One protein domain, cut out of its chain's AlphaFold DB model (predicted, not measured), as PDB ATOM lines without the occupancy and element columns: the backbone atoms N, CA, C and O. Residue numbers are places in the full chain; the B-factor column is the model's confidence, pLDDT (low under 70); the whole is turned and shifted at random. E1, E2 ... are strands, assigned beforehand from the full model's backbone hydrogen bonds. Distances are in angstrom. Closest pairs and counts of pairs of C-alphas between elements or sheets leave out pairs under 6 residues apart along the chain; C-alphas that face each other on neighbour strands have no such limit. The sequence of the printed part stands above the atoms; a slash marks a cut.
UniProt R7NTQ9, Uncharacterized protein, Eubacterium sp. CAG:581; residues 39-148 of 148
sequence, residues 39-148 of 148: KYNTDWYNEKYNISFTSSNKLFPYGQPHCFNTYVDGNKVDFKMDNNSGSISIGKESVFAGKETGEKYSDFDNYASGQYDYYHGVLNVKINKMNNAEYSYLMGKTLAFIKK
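What this domain is: This is residues 39 to 148 of the 148 residues of an uncharacterized protein of Eubacterium sp. CAG:581 (UniProt R7NTQ9). Eight strands ring one axis as a closed barrel, and from its wall a long two-stranded arm sticks out, made of residues 93 to 97 of E5, the link 98 to 103 and residues 104 to 108 of E6. The strands follow each other round the ring in chain order, E1 to E8, and E8 closes it beside E1, with each neighbour pair antiparallel. The printed part has 110 residues, no named helix and eight named strands; the class is all strand. The whole is compact, with a radius of gyration of the C-alphas of 14.5 A, and spans 50 by 35 by 27 A.

How they stand to each other: E1, residues 42 to 46, and E2, residues 51 to 55, form a hairpin at 162 degrees, with N 44 and O 53 2.8 A apart. E3, residues 67 to 72, forms a hairpin with E2, with N 71 and O 52 at 2.8 A. E4, residues 75 to 82, has staggered pairing: with E3 over residues 75 to 77, where N 77 and O 70 are 3.0 A apart, and with E5, residues 87 to 97, over residues 78 to 82, where N 80 and O 89 are 2.9 A apart. E6, residues 104 to 119, forms a hairpin with E5, with N 94 and O 107 at 2.9 A. E5 bends by 69 degrees at residue 90, and E6 bends by 77 degrees at residue 111. E7, residues 122 to 130, forms a hairpin with E6, with N 117 and O 124 at 2.8 A. E8, residues 142 to 147, pairs with E7, with N 125 and O 143 at 2.8 A, and with E1, with N 45 and O 146 at 3.0 A. The eight strands make a meander, each the antiparallel neighbour of the one before. E1 and E5 are apart, for instance, as are E3 and E7.

Where its parts are: E1 begins at C-alpha 42, (181.675, 194.787, 139.359). E4 is 22.5 A long, E5 27.9 A and E7 22.8 A. E6, the longest strand with 16 residues, runs 38.0 A from C-alpha 104, (153.781, 185.306, 145.929), to C-alpha 119. E1, E2, E3 and E8 have 5, 5, 6 and 6 residues. E8 ends at C-alpha 147, (183.313, 201.089, 136.972).

The domain as a whole: The two C-alphas farthest apart are those of Glu 100 and His 120, 50.5 A. The printed part has no cut and ends at residue 148, the chain's last. The links E2 to E3 and E7 to E8 are long, with 11 residues each. The mean pLDDT of the printed part is 85.9; residues 94 to 106 are under 70.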
ATOM      1  N   LYS A  39     181.651 185.865 141.086       85.50
ATOM      2  CA  LYS A  39     182.936 185.985 140.367       85.50
ATOM      3  C   LYS A  39     182.982 187.134 139.347       85.50
ATOM      4  O   LYS A  39     184.070 187.498 138.913       85.50
ATOM      5  N   TYR A  40     181.829 187.674 138.952       85.94
ATOM      6  CA  TYR A  40     181.703 188.765 137.983       85.94
ATOM      7  C   TYR A  40     181.215 190.070 138.613       85.94
ATOM      8  O   TYR A  40     180.913 191.019 137.888       85.94
ATOM      9  N   ASN A  41     181.148 190.128 139.946       90.56
ATOM     10  CA  ASN A  41     180.766 191.333 140.662       90.56
ATOM     11  C   ASN A  41     181.672 192.495 140.263       90.56
ATOM     12  O   ASN A  41     182.890 192.441 140.407       90.56
ATOM     13  N   THR A  42     181.045 193.532 139.734       90.94
ATOM     14  CA  THR A  42     181.675 194.787 139.359       90.94
ATOM     15  C   THR A  42     180.882 195.903 140.010       90.94
ATOM     16  O   THR A  42     179.664 195.970 139.824       90.94
ATOM     17  N   ASP A  43     181.563 196.770 140.750       93.56
ATOM     18  CA  ASP A  43     180.928 197.902 141.407       93.56
ATOM     19  C   ASP A  43     180.883 199.111 140.474       93.56
ATOM     20  O   ASP A  43     181.827 199.418 139.745       93.56
ATOM     21  N   TRP A  44     179.760 199.811 140.511       94.31
ATOM     22  CA  TRP A  44     179.503 201.007 139.726       94.31
ATOM     23  C   TRP A  44     179.156 202.143 140.663       94.31
ATOM     24  O   TRP A  44     178.373 201.969 141.599       94.31
ATOM     25  N   TYR A  45     179.737 203.313 140.412       94.81
ATOM     26  CA  TYR A  45     179.586 204.448 141.308       94.81
ATOM     27  C   TYR A  45     179.359 205.756 140.560       94.81
ATOM     28  O   TYR A  45     180.049 206.064 139.587       94.81
ATOM     29  N   ASN A  46     178.413 206.544 141.064       94.12
ATOM     30  CA  ASN A  46     178.265 207.956 140.763       94.12
ATOM     31  C   ASN A  46     178.594 208.762 142.025       94.12
ATOM     32  O   ASN A  46     177.822 208.780 142.981       94.12
ATOM     33  N   GLU A  47     179.734 209.451 142.012       91.12
ATOM     34  CA  GLU A  47     180.219 210.204 143.173       91.12
ATOM     35  C   GLU A  47     179.374 211.429 143.497       91.12
ATOM     36  O   GLU A  47     179.098 211.706 144.659       91.12
ATOM     37  N   LYS A  48     178.910 212.131 142.464       92.62
ATOM     38  CA  LYS A  48     178.177 213.389 142.613       92.62
ATOM     39  C   LYS A  48     176.867 213.234 143.385       92.62
ATOM     40  O   LYS A  48     176.475 214.157 144.091       92.62
ATOM     41  N   TYR A  49     176.188 212.108 143.200       90.38
ATOM     42  CA  TYR A  49     174.880 211.830 143.791       90.38
ATOM     43  C   TYR A  49     174.917 210.663 144.783       90.38
ATOM     44  O   TYR A  49     173.862 210.198 145.192       90.38
ATOM     45  N   ASN A  50     176.113 210.172 145.134       91.75
ATOM     46  CA  ASN A  50     176.309 209.057 146.059       91.75
ATOM     47  C   ASN A  50     175.411 207.843 145.736       91.75
ATOM     48  O   ASN A  50     174.694 207.316 146.591       91.75
ATOM     49  N   ILE A  51     175.425 207.430 144.466       93.12
ATOM     50  CA  ILE A  51     174.660 206.275 143.984       93.12
ATOM     51  C   ILE A  51     175.636 205.167 143.632       93.12
ATOM     52  O   ILE A  51     176.597 205.386 142.891       93.12
ATOM     53  N   SER A  52     175.368 203.965 144.125       94.50
ATOM     54  CA  SER A  52     176.179 202.787 143.838       94.50
ATOM     55  C   SER A  52     175.315 201.579 143.542       94.50
ATOM     56  O   SER A  52     174.233 201.455 144.106       94.50
ATOM     57  N   PHE A  53     175.819 200.656 142.734       94.00
ATOM     58  CA  PHE A  53     175.267 199.310 142.612       94.00
ATOM     59  C   PHE A  53     176.359 198.328 142.193       94.00
ATOM     60  O   PHE A  53     177.377 198.726 141.628       94.00
ATOM     61  N   THR A  54     176.122 197.042 142.426       93.31
ATOM     62  CA  THR A  54     176.992 195.966 141.953       93.31
ATOM     63  C   THR A  54     176.292 195.217 140.822       93.31
ATOM     64  O   THR A  54     175.148 194.788 140.966       93.31
ATOM     65  N   SER A  55     176.974 195.031 139.693       91.38
ATOM     66  CA  SER A  55     176.524 194.157 138.604       91.38
ATOM     67  C   SER A  55     177.210 192.792 138.702       91.38
ATOM     68  O   SER A  55     178.422 192.764 138.885       91.38
ATOM     69  N   SER A  56     176.492 191.677 138.529       89.00
ATOM     70  CA  SER A  56     177.046 190.299 138.598       89.00
ATOM     71  C   SER A  56     177.123 189.579 137.247       89.00
ATOM     72  O   SER A  56     177.271 188.359 137.210       89.00
ATOM     73  N   ASN A  57     177.019 190.305 136.132       85.69
ATOM     74  CA  ASN A  57     177.089 189.732 134.787       85.69
ATOM     75  C   ASN A  57     178.378 190.174 134.083       85.69
ATOM     76  O   ASN A  57     178.672 191.367 133.997       85.69
ATOM     77  N   LYS A  58     179.120 189.210 133.526       84.12
ATOM     78  CA  LYS A  58     180.351 189.447 132.758       84.12
ATOM     79  C   LYS A  58     180.162 190.403 131.570       84.12
ATOM     80  O   LYS A  58     181.085 191.138 131.231       84.12
ATOM     81  N   LEU A  59     178.992 190.372 130.934       83.81
ATOM     82  CA  LEU A  59     178.646 191.162 129.750       83.81
ATOM     83  C   LEU A  59     177.892 192.454 130.084       83.81
ATOM     84  O   LEU A  59     177.387 193.108 129.174       83.81
ATOM     85  N   PHE A  60     177.767 192.824 131.362       86.25
ATOM     86  CA  PHE A  60     177.074 194.050 131.752       86.25
ATOM     87  C   PHE A  60     177.682 195.289 131.051       86.25
ATOM     88  O   PHE A  60     178.909 195.419 131.031       86.25
ATOM     89  N   PRO A  61     176.865 196.211 130.493       86.00
ATOM     90  CA  PRO A  61     175.396 196.265 130.546       86.00
ATOM     91  C   PRO A  61     174.663 195.573 129.378       86.00
ATOM     92  O   PRO A  61     173.446 195.652 129.311       86.00
ATOM     93  N   TYR A  62     175.357 194.893 128.463       79.19
ATOM     94  CA  TYR A  62     174.779 194.343 127.226       79.19
ATOM     95  C   TYR A  62     174.143 192.941 127.359       79.19
ATOM     96  O   TYR A  62     173.292 192.581 126.545       79.19
ATOM     97  N   GLY A  63     174.522 192.146 128.368       75.38
ATOM     98  CA  GLY A  63     173.853 190.879 128.734       75.38
ATOM     99  C   GLY A  63     172.674 191.089 129.692       75.38
ATOM    100  O   GLY A  63     172.399 192.226 130.044       75.38
ATOM    101  N   GLN A  64     172.005 190.027 130.164       75.12
ATOM    102  CA  GLN A  64     170.915 190.161 131.148       75.12
ATOM    103  C   GLN A  64     171.395 190.950 132.382       75.12
ATOM    104  O   GLN A  64     172.239 190.445 133.139       75.12
ATOM    105  N   PRO A  65     170.940 192.201 132.572       75.69
ATOM    106  CA  PRO A  65     171.541 193.083 133.554       75.69
ATOM    107  C   PRO A  65     171.083 192.667 134.951       75.69
ATOM    108  O   PRO A  65     169.961 192.930 135.374       75.69
ATOM    109  N   HIS A  66     171.979 192.004 135.677       80.38
ATOM    110  CA  HIS A  66     171.770 191.631 137.071       80.38
ATOM    111  C   HIS A  66     172.483 192.616 137.990       80.38
ATOM    112  O   HIS A  66     173.684 192.479 138.246       80.38
ATOM    113  N   CYS A  67     171.721 193.590 138.491       87.62
ATOM    114  CA  CYS A  67     172.162 194.570 139.479       87.62
ATOM    115  C   CYS A  67     171.612 194.225 140.867       87.62
ATOM    116  O   CYS A  67     170.473 193.790 141.009       87.62
ATOM    117  N   PHE A  68     172.421 194.433 141.897       87.81
ATOM    118  CA  PHE A  68     172.055 194.253 143.299       87.81
ATOM    119  C   PHE A  68     172.900 195.198 144.156       87.81
ATOM    120  O   PHE A  68     173.771 195.900 143.643       87.81
ATOM    121  N   ASN A  69     172.638 195.224 145.466       89.88
ATOM    122  CA  ASN A  69     173.305 196.147 146.392       89.88
ATOM    123  C   ASN A  69     173.248 197.598 145.887       89.88
ATOM    124  O   ASN A  69     174.245 198.316 145.910       89.88
ATOM    125  N   THR A  70     172.083 198.010 145.385       90.31
ATOM    126  CA  THR A  70     171.878 199.372 144.900       90.31
ATOM    127  C   THR A  70     171.567 200.292 146.073       90.31
ATOM    128  O   THR A  70     170.688 200.007 146.888       90.31
ATOM    129  N   TYR A  71     172.272 201.415 146.134       90.81
ATOM    130  CA  TYR A  71     172.086 202.452 147.136       90.81
ATOM    131  C   TYR A  71     171.975 203.815 146.461       90.81
ATOM    132  O   TYR A  71     172.744 204.110 145.549       90.81
ATOM    133  N   VAL A  72     171.044 204.642 146.931       90.81
ATOM    134  CA  VAL A  72     170.927 206.068 146.592       90.81
ATOM    135  C   VAL A  72     171.011 206.834 147.905       90.81
ATOM    136  O   VAL A  72     170.218 206.566 148.805       90.81
ATOM    137  N   ASP A  73     172.001 207.714 148.053       88.44
ATOM    138  CA  ASP A  73     172.272 208.431 149.310       88.44
ATOM    139  C   ASP A  73     172.375 207.504 150.540       88.44
ATOM    140  O   ASP A  73     171.946 207.829 151.645       88.44
ATOM    141  N   GLY A  74     172.933 206.302 150.353       86.31
ATOM    142  CA  GLY A  74     173.064 205.291 151.410       86.31
ATOM    143  C   GLY A  74     171.784 204.506 151.729       86.31
ATOM    144  O   GLY A  74     171.850 203.513 152.454       86.31
ATOM    145  N   ASN A  75     170.638 204.867 151.150       89.62
ATOM    146  CA  ASN A  75     169.403 204.100 151.273       89.62
ATOM    147  C   ASN A  75     169.376 202.957 150.261       89.62
ATOM    148  O   ASN A  75     169.550 203.173 149.060       89.62
ATOM    149  N   LYS A  76     169.123 201.732 150.738       90.88
ATOM    150  CA  LYS A  76     168.984 200.568 149.859       90.88
ATOM    151  C   LYS A  76     167.719 200.698 149.007       90.88
ATOM    152  O   LYS A  76     166.620 200.889 149.536       90.88
ATOM    153  N   VAL A  77     167.896 200.541 147.704       90.50
ATOM    154  CA  VAL A  77     166.839 200.532 146.690       90.50
ATOM    155  C   VAL A  77     167.057 199.351 145.746       90.50
ATOM    156  O   VAL A  77     168.098 198.695 145.776       90.50
ATOM    157  N   ASP A  78     166.079 199.091 144.895       89.94
ATOM    158  CA  ASP A  78     166.157 198.121 143.816       89.94
ATOM    159  C   ASP A  78     166.349 198.832 142.477       89.94
ATOM    160  O   ASP A  78     165.873 199.950 142.258       89.94
ATOM    161  N   PHE A  79     167.074 198.174 141.577       87.75
ATOM    162  CA  PHE A  79     167.508 198.738 140.303       87.75
ATOM    163  C   PHE A  79     167.261 197.730 139.192       87.75
ATOM    164  O   PHE A  79     167.887 196.673 139.154       87.75
ATOM    165  N   LYS A  80     166.337 198.060 138.293       89.19
ATOM    166  CA  LYS A  80     165.967 197.221 137.153       89.19
ATOM    167  C   LYS A  80     166.420 197.907 135.872       89.19
ATOM    168  O   LYS A  80     166.112 199.078 135.659       89.19
ATOM    169  N   MET A  81     167.137 197.178 135.027       88.31
ATOM    170  CA  MET A  81     167.489 197.599 133.673       88.31
ATOM    171  C   MET A  81     166.853 196.634 132.680       88.31
ATOM    172  O   MET A  81     166.827 195.429 132.917       88.31
ATOM    173  N   ASP A  82     166.356 197.162 131.571       85.06
ATOM    174  CA  ASP A  82     165.860 196.370 130.452       85.06
ATOM    175  C   ASP A  82     166.641 196.744 129.192       85.06
ATOM    176  O   ASP A  82     166.572 197.874 128.703       85.06
ATOM    177  N   ASN A  83     167.389 195.776 128.665       80.81
ATOM    178  CA  ASN A  83     168.234 195.968 127.492       80.81
ATOM    179  C   ASN A  83     167.458 196.086 126.193       80.81
ATOM    180  O   ASN A  83     167.939 196.733 125.267       80.81
ATOM    181  N   ASN A  84     166.266 195.498 126.111       82.25
ATOM    182  CA  ASN A  84     165.477 195.552 124.887       82.25
ATOM    183  C   ASN A  84     164.936 196.963 124.657       82.25
ATOM    184  O   ASN A  84     164.873 197.433 123.524       82.25
ATOM    185  N   SER A  85     164.553 197.637 125.741       85.00
ATOM    186  CA  SER A  85     164.017 198.997 125.705       85.00
ATOM    187  C   SER A  85     165.050 200.082 126.029       85.00
ATOM    188  O   SER A  85     164.739 201.267 125.899       85.00
ATOM    189  N   GLY A  86     166.260 199.707 126.464       88.00
ATOM    190  CA  GLY A  86     167.268 200.645 126.967       88.00
ATOM    191  C   GLY A  86     166.783 201.424 128.194       88.00
ATOM    192  O   GLY A  86     167.186 202.570 128.409       88.00
ATOM    193  N   SER A  87     165.855 200.847 128.959       90.62
ATOM    194  CA  SER A  87     165.179 201.532 130.056       90.62
ATOM    195  C   SER A  87     165.726 201.121 131.414       90.62
ATOM    196  O   SER A  87     166.344 200.069 131.590       90.62
ATOM    197  N   ILE A  88     165.505 201.997 132.385       91.88
ATOM    198  CA  ILE A  88     165.920 201.806 133.768       91.88
ATOM    199  C   ILE A  88     164.817 202.241 134.720       91.88
ATOM    200  O   ILE A  88     164.113 203.219 134.458       91.88
ATOM    201  N   SER A  89     164.682 201.517 135.825       91.50
ATOM    202  CA  SER A  89     163.780 201.843 136.925       91.50
ATOM    203  C   SER A  89     164.487 201.668 138.268       91.50
ATOM    204  O   SER A  89     165.164 200.666 138.499       91.50
ATOM    205  N   ILE A  90     164.312 202.646 139.153       89.62
ATOM    206  CA  ILE A  90     164.798 202.653 140.533       89.62
ATOM    207  C   ILE A  90     163.573 202.652 141.434       89.62
ATOM    208  O   ILE A  90     162.649 203.437 141.222       89.62
ATOM    209  N   GLY A  91     163.550 201.788 142.437       89.75
ATOM    210  CA  GLY A  91     162.359 201.606 143.250       89.75
ATOM    211  C   GLY A  91     162.584 200.707 144.446       89.75
ATOM    212  O   GLY A  91     163.716 200.529 144.891       89.75
ATOM    213  N   LYS A  92     161.502 200.129 144.956       87.19
ATOM    214  CA  LYS A  92     161.561 199.006 145.893       87.19
ATOM    215  C   LYS A  92     160.656 197.889 145.415       87.19
ATOM    216  O   LYS A  92     159.533 198.127 144.985       87.19
ATOM    217  N   GLU A  93     161.141 196.667 145.515       82.81
ATOM    218  CA  GLU A  93     160.343 195.478 145.299       82.81
ATOM    219  C   GLU A  93     159.577 195.151 146.586       82.81
ATOM    220  O   GLU A  93     160.157 194.806 147.618       82.81
ATOM    221  N   SER A  94     158.254 195.294 146.549       68.38
ATOM    222  CA  SER A  94     157.376 194.867 147.634       68.38
ATOM    223  C   SER A  94     156.871 193.461 147.346       68.38
ATOM    224  O   SER A  94     156.223 193.220 146.329       68.38
ATOM    225  N   VAL A  95     157.145 192.525 148.255       65.88
ATOM    226  CA  VAL A  95     156.596 191.167 148.183       65.88
ATOM    227  C   VAL A  95     155.201 191.171 148.801       65.88
ATOM    228  O   VAL A  95     155.060 191.348 150.011       65.88
ATOM    229  N   PHE A  96     154.177 190.930 147.987       57.72
ATOM    230  CA  PHE A  96     152.812 190.708 148.448       57.72
ATOM    231  C   PHE A  96     152.517 189.203 148.500       57.72
ATOM    232  O   PHE A  96     152.779 188.448 147.563       57.72
ATOM    233  N   ALA A  97     151.948 188.744 149.613       54.69
ATOM    234  CA  ALA A  97     151.344 187.419 149.686       54.69
ATOM    235  C   ALA A  97     149.870 187.548 149.281       54.69
ATOM    236  O   ALA A  97     149.079 188.137 150.021       54.69
ATOM    237  N   GLY A  98     149.499 187.027 148.108       50.41
ATOM    238  CA  GLY A  98     148.103 186.989 147.682       50.41
ATOM    239  C   GLY A  98     147.284 186.100 148.620       50.41
ATOM    240  O   GLY A  98     147.623 184.933 148.836       50.41
ATOM    241  N   LYS A  99     146.205 186.640 149.199       53.72
ATOM    242  CA  LYS A  99     145.195 185.817 149.872       53.72
ATOM    243  C   LYS A  99     144.460 185.006 148.798       53.72
ATOM    244  O   LYS A  99     143.998 185.578 147.822       53.72
ATOM    245  N   GLU A 100     144.373 183.697 149.034       53.97
ATOM    246  CA  GLU A 100     143.577 182.661 148.343       53.97
ATOM    247  C   GLU A 100     144.286 181.690 147.380       53.97
ATOM    248  O   GLU A 100     143.846 180.546 147.319       53.97
ATOM    249  N   THR A 101     145.422 182.010 146.745       57.44
ATOM    250  CA  THR A 101     146.148 181.019 145.899       57.44
ATOM    251  C   THR A 101     147.547 180.646 146.394       57.44
ATOM    252  O   THR A 101     148.147 179.706 145.880       57.44
ATOM    253  N   GLY A 102     148.083 181.337 147.406       58.97
ATOM    254  CA  GLY A 102     149.427 181.072 147.943       58.97
ATOM    255  C   GLY A 102     150.580 181.490 147.017       58.97
ATOM    256  O   GLY A 102     151.745 181.358 147.397       58.97
ATOM    257  N   GLU A 103     150.280 182.027 145.834       56.84
ATOM    258  CA  GLU A 103     151.278 182.583 144.928       56.84
ATOM    259  C   GLU A 103     151.780 183.936 145.456       56.84
ATOM    260  O   GLU A 103     151.008 184.835 145.808       56.84
ATOM    261  N   LYS A 104     153.106 184.059 145.560       56.38
ATOM    262  CA  LYS A 104     153.781 185.306 145.929       56.38
ATOM    263  C   LYS A 104     153.960 186.135 144.667       56.38
ATOM    264  O   LYS A 104     154.661 185.702 143.757       56.38
ATOM    265  N   TYR A 105     153.373 187.323 144.649       56.81
ATOM    266  CA  TYR A 105     153.589 188.308 143.596       56.81
ATOM    267  C   TYR A 105     154.429 189.452 144.166       56.81
ATOM    268  O   TYR A 105     154.233 189.857 145.316       56.81
ATOM    269  N   SER A 106     155.400 189.947 143.398       65.06
ATOM    270  CA  SER A 106     156.117 191.173 143.741       65.06
ATOM    271  C   SER A 106     155.640 192.316 142.857       65.06
ATOM    272  O   SER A 106     155.665 192.214 141.631       65.06
ATOM    273  N   ASP A 107     155.229 193.415 143.486       76.25
ATOM    274  CA  ASP A 107     155.077 194.683 142.780       76.25
ATOM    275  C   ASP A 107     156.372 195.474 142.926       76.25
ATOM    276  O   ASP A 107     157.053 195.424 143.954       76.25
ATOM    277  N   PHE A 108     156.718 196.214 141.882       81.69
ATOM    278  CA  PHE A 108     157.846 197.130 141.913       81.69
ATOM    279  C   PHE A 108     157.327 198.557 142.064       81.69
ATOM    280  O   PHE A 108     156.782 199.128 141.117       81.69
ATOM    281  N   ASP A 109     157.515 199.134 143.248       85.44
ATOM    282  CA  ASP A 109     157.181 200.527 143.515       85.44
ATOM    283  C   ASP A 109     158.243 201.431 142.880       85.44
ATOM    284  O   ASP A 109     159.354 201.598 143.391       85.44
ATOM    285  N   ASN A 110     157.923 201.942 141.692       87.81
ATOM    286  CA  ASN A 110     158.851 202.673 140.843       87.81
ATOM    287  C   ASN A 110     158.985 204.140 141.280       87.81
ATOM    288  O   ASN A 110     158.121 204.975 140.991       87.81
ATOM    289  N   TYR A 111     160.114 204.478 141.900       91.06
ATOM    290  CA  TYR A 111     160.441 205.833 142.346       91.06
ATOM    291  C   TYR A 111     160.922 206.718 141.209       91.06
ATOM    292  O   TYR A 111     160.566 207.894 141.161       91.06
ATOM    293  N   ALA A 112     161.718 206.166 140.298       91.69
ATOM    294  CA  ALA A 112     162.285 206.904 139.186       91.69
ATOM    295  C   ALA A 112     162.481 205.994 137.980       91.69
ATOM    296  O   ALA A 112     162.914 204.855 138.126       91.69
ATOM    297  N   SER A 113     162.249 206.512 136.776       93.38
ATOM    298  CA  SER A 113     162.591 205.794 135.551       93.38
ATOM    299  C   SER A 113     163.256 206.679 134.512       93.38
ATOM    300  O   SER A 113     163.195 207.914 134.549       93.38
ATOM    301  N   GLY A 114     163.936 206.030 133.576       94.62
ATOM    302  CA  GLY A 114     164.812 206.700 132.635       94.62
ATOM    303  C   GLY A 114     165.211 205.839 131.449       94.62
ATOM    304  O   GLY A 114     164.655 204.762 131.229       94.62
ATOM    305  N   GLN A 115     166.206 206.322 130.714       95.06
ATOM    306  CA  GLN A 115     166.954 205.506 129.761       95.06
ATOM    307  C   GLN A 115     168.417 205.449 130.153       95.06
ATOM    308  O   GLN A 115     168.908 206.323 130.874       95.06
ATOM    309  N   TYR A 116     169.113 204.444 129.646       93.50
ATOM    310  CA  TYR A 116     170.551 204.355 129.783       93.50
ATOM    311  C   TYR A 116     171.239 204.244 128.421       93.50
ATOM    312  O   TYR A 116     170.657 203.793 127.439       93.50
ATOM    313  N   ASP A 117     172.494 204.668 128.395       92.31
ATOM    314  CA  ASP A 117     173.440 204.468 127.304       92.31
ATOM    315  C   ASP A 117     174.784 204.034 127.901       92.31
ATOM    316  O   ASP A 117     175.115 204.392 129.035       92.31
ATOM    317  N   TYR A 118     175.562 203.257 127.158       90.25
ATOM    318  CA  TYR A 118     176.881 202.815 127.582       90.25
ATOM    319  C   TYR A 118     177.907 203.081 126.491       90.25
ATOM    320  O   TYR A 118     177.875 202.487 125.412       90.25
ATOM    321  N   TYR A 119     178.854 203.960 126.809       86.31
ATOM    322  CA  TYR A 119     179.890 204.393 125.884       86.31
ATOM    323  C   TYR A 119     181.222 204.566 126.611       86.31
ATOM    324  O   TYR A 119     181.282 205.136 127.699       86.31
ATOM    325  N   HIS A 120     182.301 204.057 126.007       84.38
ATOM    326  CA  HIS A 120     183.678 204.190 126.504       84.38
ATOM    327  C   HIS A 120     183.872 203.827 127.992       84.38
ATOM    328  O   HIS A 120     184.610 204.493 128.713       84.38
ATOM    329  N   GLY A 121     183.225 202.758 128.466       85.19
ATOM    330  CA  GLY A 121     183.379 202.303 129.853       85.19
ATOM    331  C   GLY A 121     182.528 203.057 130.877       85.19
ATOM    332  O   GLY A 121     182.644 202.788 132.070       85.19
ATOM    333  N   VAL A 122     181.667 203.974 130.429       91.94
ATOM    334  CA  VAL A 122     180.784 204.773 131.283       91.94
ATOM    335  C   VAL A 122     179.334 204.412 130.997       91.94
ATOM    336  O   VAL A 122     178.886 204.468 129.852       91.94
ATOM    337  N   LEU A 123     178.594 204.074 132.052       94.44
ATOM    338  CA  LEU A 123     177.148 203.883 131.985       94.44
ATOM    339  C   LEU A 123     176.459 205.210 132.312       94.44
ATOM    340  O   LEU A 123     176.502 205.679 133.447       94.44
ATOM    341  N   ASN A 124     175.816 205.815 131.321       94.81
ATOM    342  CA  ASN A 124     175.060 207.049 131.473       94.81
ATOM    343  C   ASN A 124     173.580 206.725 131.656       94.81
ATOM    344  O   ASN A 124     172.973 206.107 130.793       94.81
ATOM    345  N   VAL A 125     172.984 207.177 132.753       94.81
ATOM    346  CA  VAL A 125     171.568 206.968 133.070       94.81
ATOM    347  C   VAL A 125     170.858 208.311 133.113       94.81
ATOM    348  O   VAL A 125     171.112 209.123 133.999       94.81
ATOM    349  N   LYS A 126     169.940 208.558 132.183       96.19
ATOM    350  CA  LYS A 126     169.113 209.765 132.160       96.19
ATOM    351  C   LYS A 126     167.782 209.508 132.858       96.19
ATOM    352  O   LYS A 126     166.962 208.742 132.360       96.19
ATOM    353  N   ILE A 127     167.544 210.195 133.971       96.06
ATOM    354  CA  ILE A 127     166.296 210.100 134.734       96.06
ATOM    355  C   ILE A 127     165.256 211.049 134.136       96.06
ATOM    356  O   ILE A 127     165.429 212.267 134.160       96.06
ATOM    357  N   ASN A 128     164.160 210.499 133.614       95.38
ATOM    358  CA  ASN A 128     163.113 211.275 132.936       95.38
ATOM    359  C   ASN A 128     161.792 211.330 133.690       95.38
ATOM    360  O   ASN A 128     160.951 212.164 133.366       95.38
ATOM    361  N   LYS A 129     161.575 210.416 134.633       95.19
ATOM    362  CA  LYS A 129     160.371 210.367 135.451       95.19
ATOM    363  C   LYS A 129     160.774 210.178 136.903       95.19
ATOM    364  O   LYS A 129     161.655 209.374 137.195       95.19
ATOM    365  N   MET A 130     160.101 210.906 137.785       95.50
ATOM    366  CA  MET A 130     160.295 210.844 139.224       95.50
ATOM    367  C   MET A 130     158.933 210.865 139.909       95.50
ATOM    368  O   MET A 130     158.171 211.814 139.739       95.50
ATOM    369  N   ASN A 131     158.639 209.815 140.665       92.75
ATOM    370  CA  ASN A 131     157.410 209.665 141.442       92.75
ATOM    371  C   ASN A 131     157.667 209.817 142.949       92.75
ATOM    372  O   ASN A 131     156.720 209.993 143.708       92.75
ATOM    373  N   ASN A 132     158.931 209.769 143.388       90.19
ATOM    374  CA  ASN A 132     159.311 209.947 144.786       90.19
ATOM    375  C   ASN A 132     159.896 211.353 145.022       90.19
ATOM    376  O   ASN A 132     160.880 211.747 144.395       90.19
ATOM    377  N   ALA A 133     159.291 212.108 145.944       91.38
ATOM    378  CA  ALA A 133     159.712 213.468 146.275       91.38
ATOM    379  C   ALA A 133     161.115 213.536 146.912       91.38
ATOM    380  O   ALA A 133     161.829 214.513 146.674       91.38
ATOM    381  N   GLU A 134     161.529 212.501 147.655       89.56
ATOM    382  CA  GLU A 134     162.852 212.392 148.291       89.56
ATOM    383  C   GLU A 134     163.978 212.480 147.252       89.56
ATOM    384  O   GLU A 134     164.969 213.176 147.453       89.56
ATOM    385  N   TYR A 135     163.771 211.863 146.087       89.44
ATOM    386  CA  TYR A 135     164.752 211.805 145.001       89.44
ATOM    387  C   TYR A 135     164.495 212.835 143.889       89.44
ATOM    388  O   TYR A 135     165.101 212.769 142.818       89.44
ATOM    389  N   SER A 136     163.626 213.826 144.123       92.94
ATOM    390  CA  SER A 136     163.253 214.858 143.138       92.94
ATOM    391  C   SER A 136     164.440 215.617 142.535       92.94
ATOM    392  O   SER A 136     164.396 216.004 141.367       92.94
ATOM    393  N   TYR A 137     165.537 215.755 143.282       92.94
ATOM    394  CA  TYR A 137     166.766 216.403 142.824       92.94
ATOM    395  C   TYR A 137     167.465 215.666 141.658       92.94
ATOM    396  O   TYR A 137     168.267 216.275 140.939       92.94
ATOM    397  N   LEU A 138     167.148 214.383 141.435       92.56
ATOM    398  CA  LEU A 138     167.647 213.579 140.313       92.56
ATOM    399  C   LEU A 138     166.842 213.781 139.020       92.56
ATOM    400  O   LEU A 138     167.304 213.387 137.947       92.56
ATOM    401  N   MET A 139     165.656 214.394 139.079       95.69
ATOM    402  CA  MET A 139     164.786 214.570 137.913       95.69
ATOM    403  C   MET A 139     165.486 215.362 136.796       95.69
ATOM    404  O   MET A 139     166.035 216.445 137.013       95.69
ATOM    405  N   GLY A 140     165.472 214.813 135.579       94.94
ATOM    406  CA  GLY A 140     166.104 215.408 134.400       94.94
ATOM    407  C   GLY A 140     167.636 215.352 134.397       94.94
ATOM    408  O   GLY A 140     168.258 215.905 133.489       94.94
ATOM    409  N   LYS A 141     168.270 214.721 135.394       95.69
ATOM    410  CA  LYS A 141     169.729 214.567 135.451       95.69
ATOM    411  C   LYS A 141     170.183 213.349 134.655       95.69
ATOM    412  O   LYS A 141     169.461 212.367 134.507       95.69
ATOM    413  N   THR A 142     171.414 213.431 134.156       95.81
ATOM    414  CA  THR A 142     172.148 212.282 133.616       95.81
ATOM    415  C   THR A 142     173.216 211.882 134.624       95.81
ATOM    416  O   THR A 142     174.047 212.702 135.014       95.81
ATOM    417  N   LEU A 143     173.147 210.638 135.079       94.25
ATOM    418  CA  LEU A 143     174.024 210.033 136.065       94.25
ATOM    419  C   LEU A 143     175.082 209.226 135.316       94.25
ATOM    420  O   LEU A 143     174.755 208.232 134.674       94.25
ATOM    421  N   ALA A 144     176.334 209.664 135.374       95.44
ATOM    422  CA  ALA A 144     177.456 208.912 134.829       95.44
ATOM    423  C   ALA A 144     177.991 207.962 135.906       95.44
ATOM    424  O   ALA A 144     178.466 208.418 136.949       95.44
ATOM    425  N   PHE A 145     177.882 206.662 135.671       95.06
ATOM    426  CA  PHE A 145     178.438 205.626 136.528       95.06
ATOM    427  C   PHE A 145     179.763 205.145 135.960       95.06
ATOM    428  O   PHE A 145     179.859 204.771 134.788       95.06
ATOM    429  N   ILE A 146     180.773 205.143 136.822       92.81
ATOM    430  CA  ILE A 146     182.115 204.678 136.503       92.81
ATOM    431  C   ILE A 146     182.321 203.337 137.200       92.81
ATOM    432  O   ILE A 146     181.966 203.175 138.371       92.81
ATOM    433  N   LYS A 147     182.887 202.387 136.458       89.69
ATOM    434  CA  LYS A 147     183.313 201.089 136.972       89.69
ATOM    435  C   LYS A 147     184.451 201.269 137.986       89.69
ATOM    436  O   LYS A 147     185.434 201.940 137.669       89.69
ATOM    437  N   LYS A 148     184.312 200.676 139.172       82.75
ATOM    438  CA  LYS A 148     185.364 200.575 140.192       82.75
ATOM    439  C   LYS A 148     186.020 199.198 140.188       82.75
ATOM    440  O   LYS A 148     185.339 198.210 139.827       82.75
TER     441      LYS A 148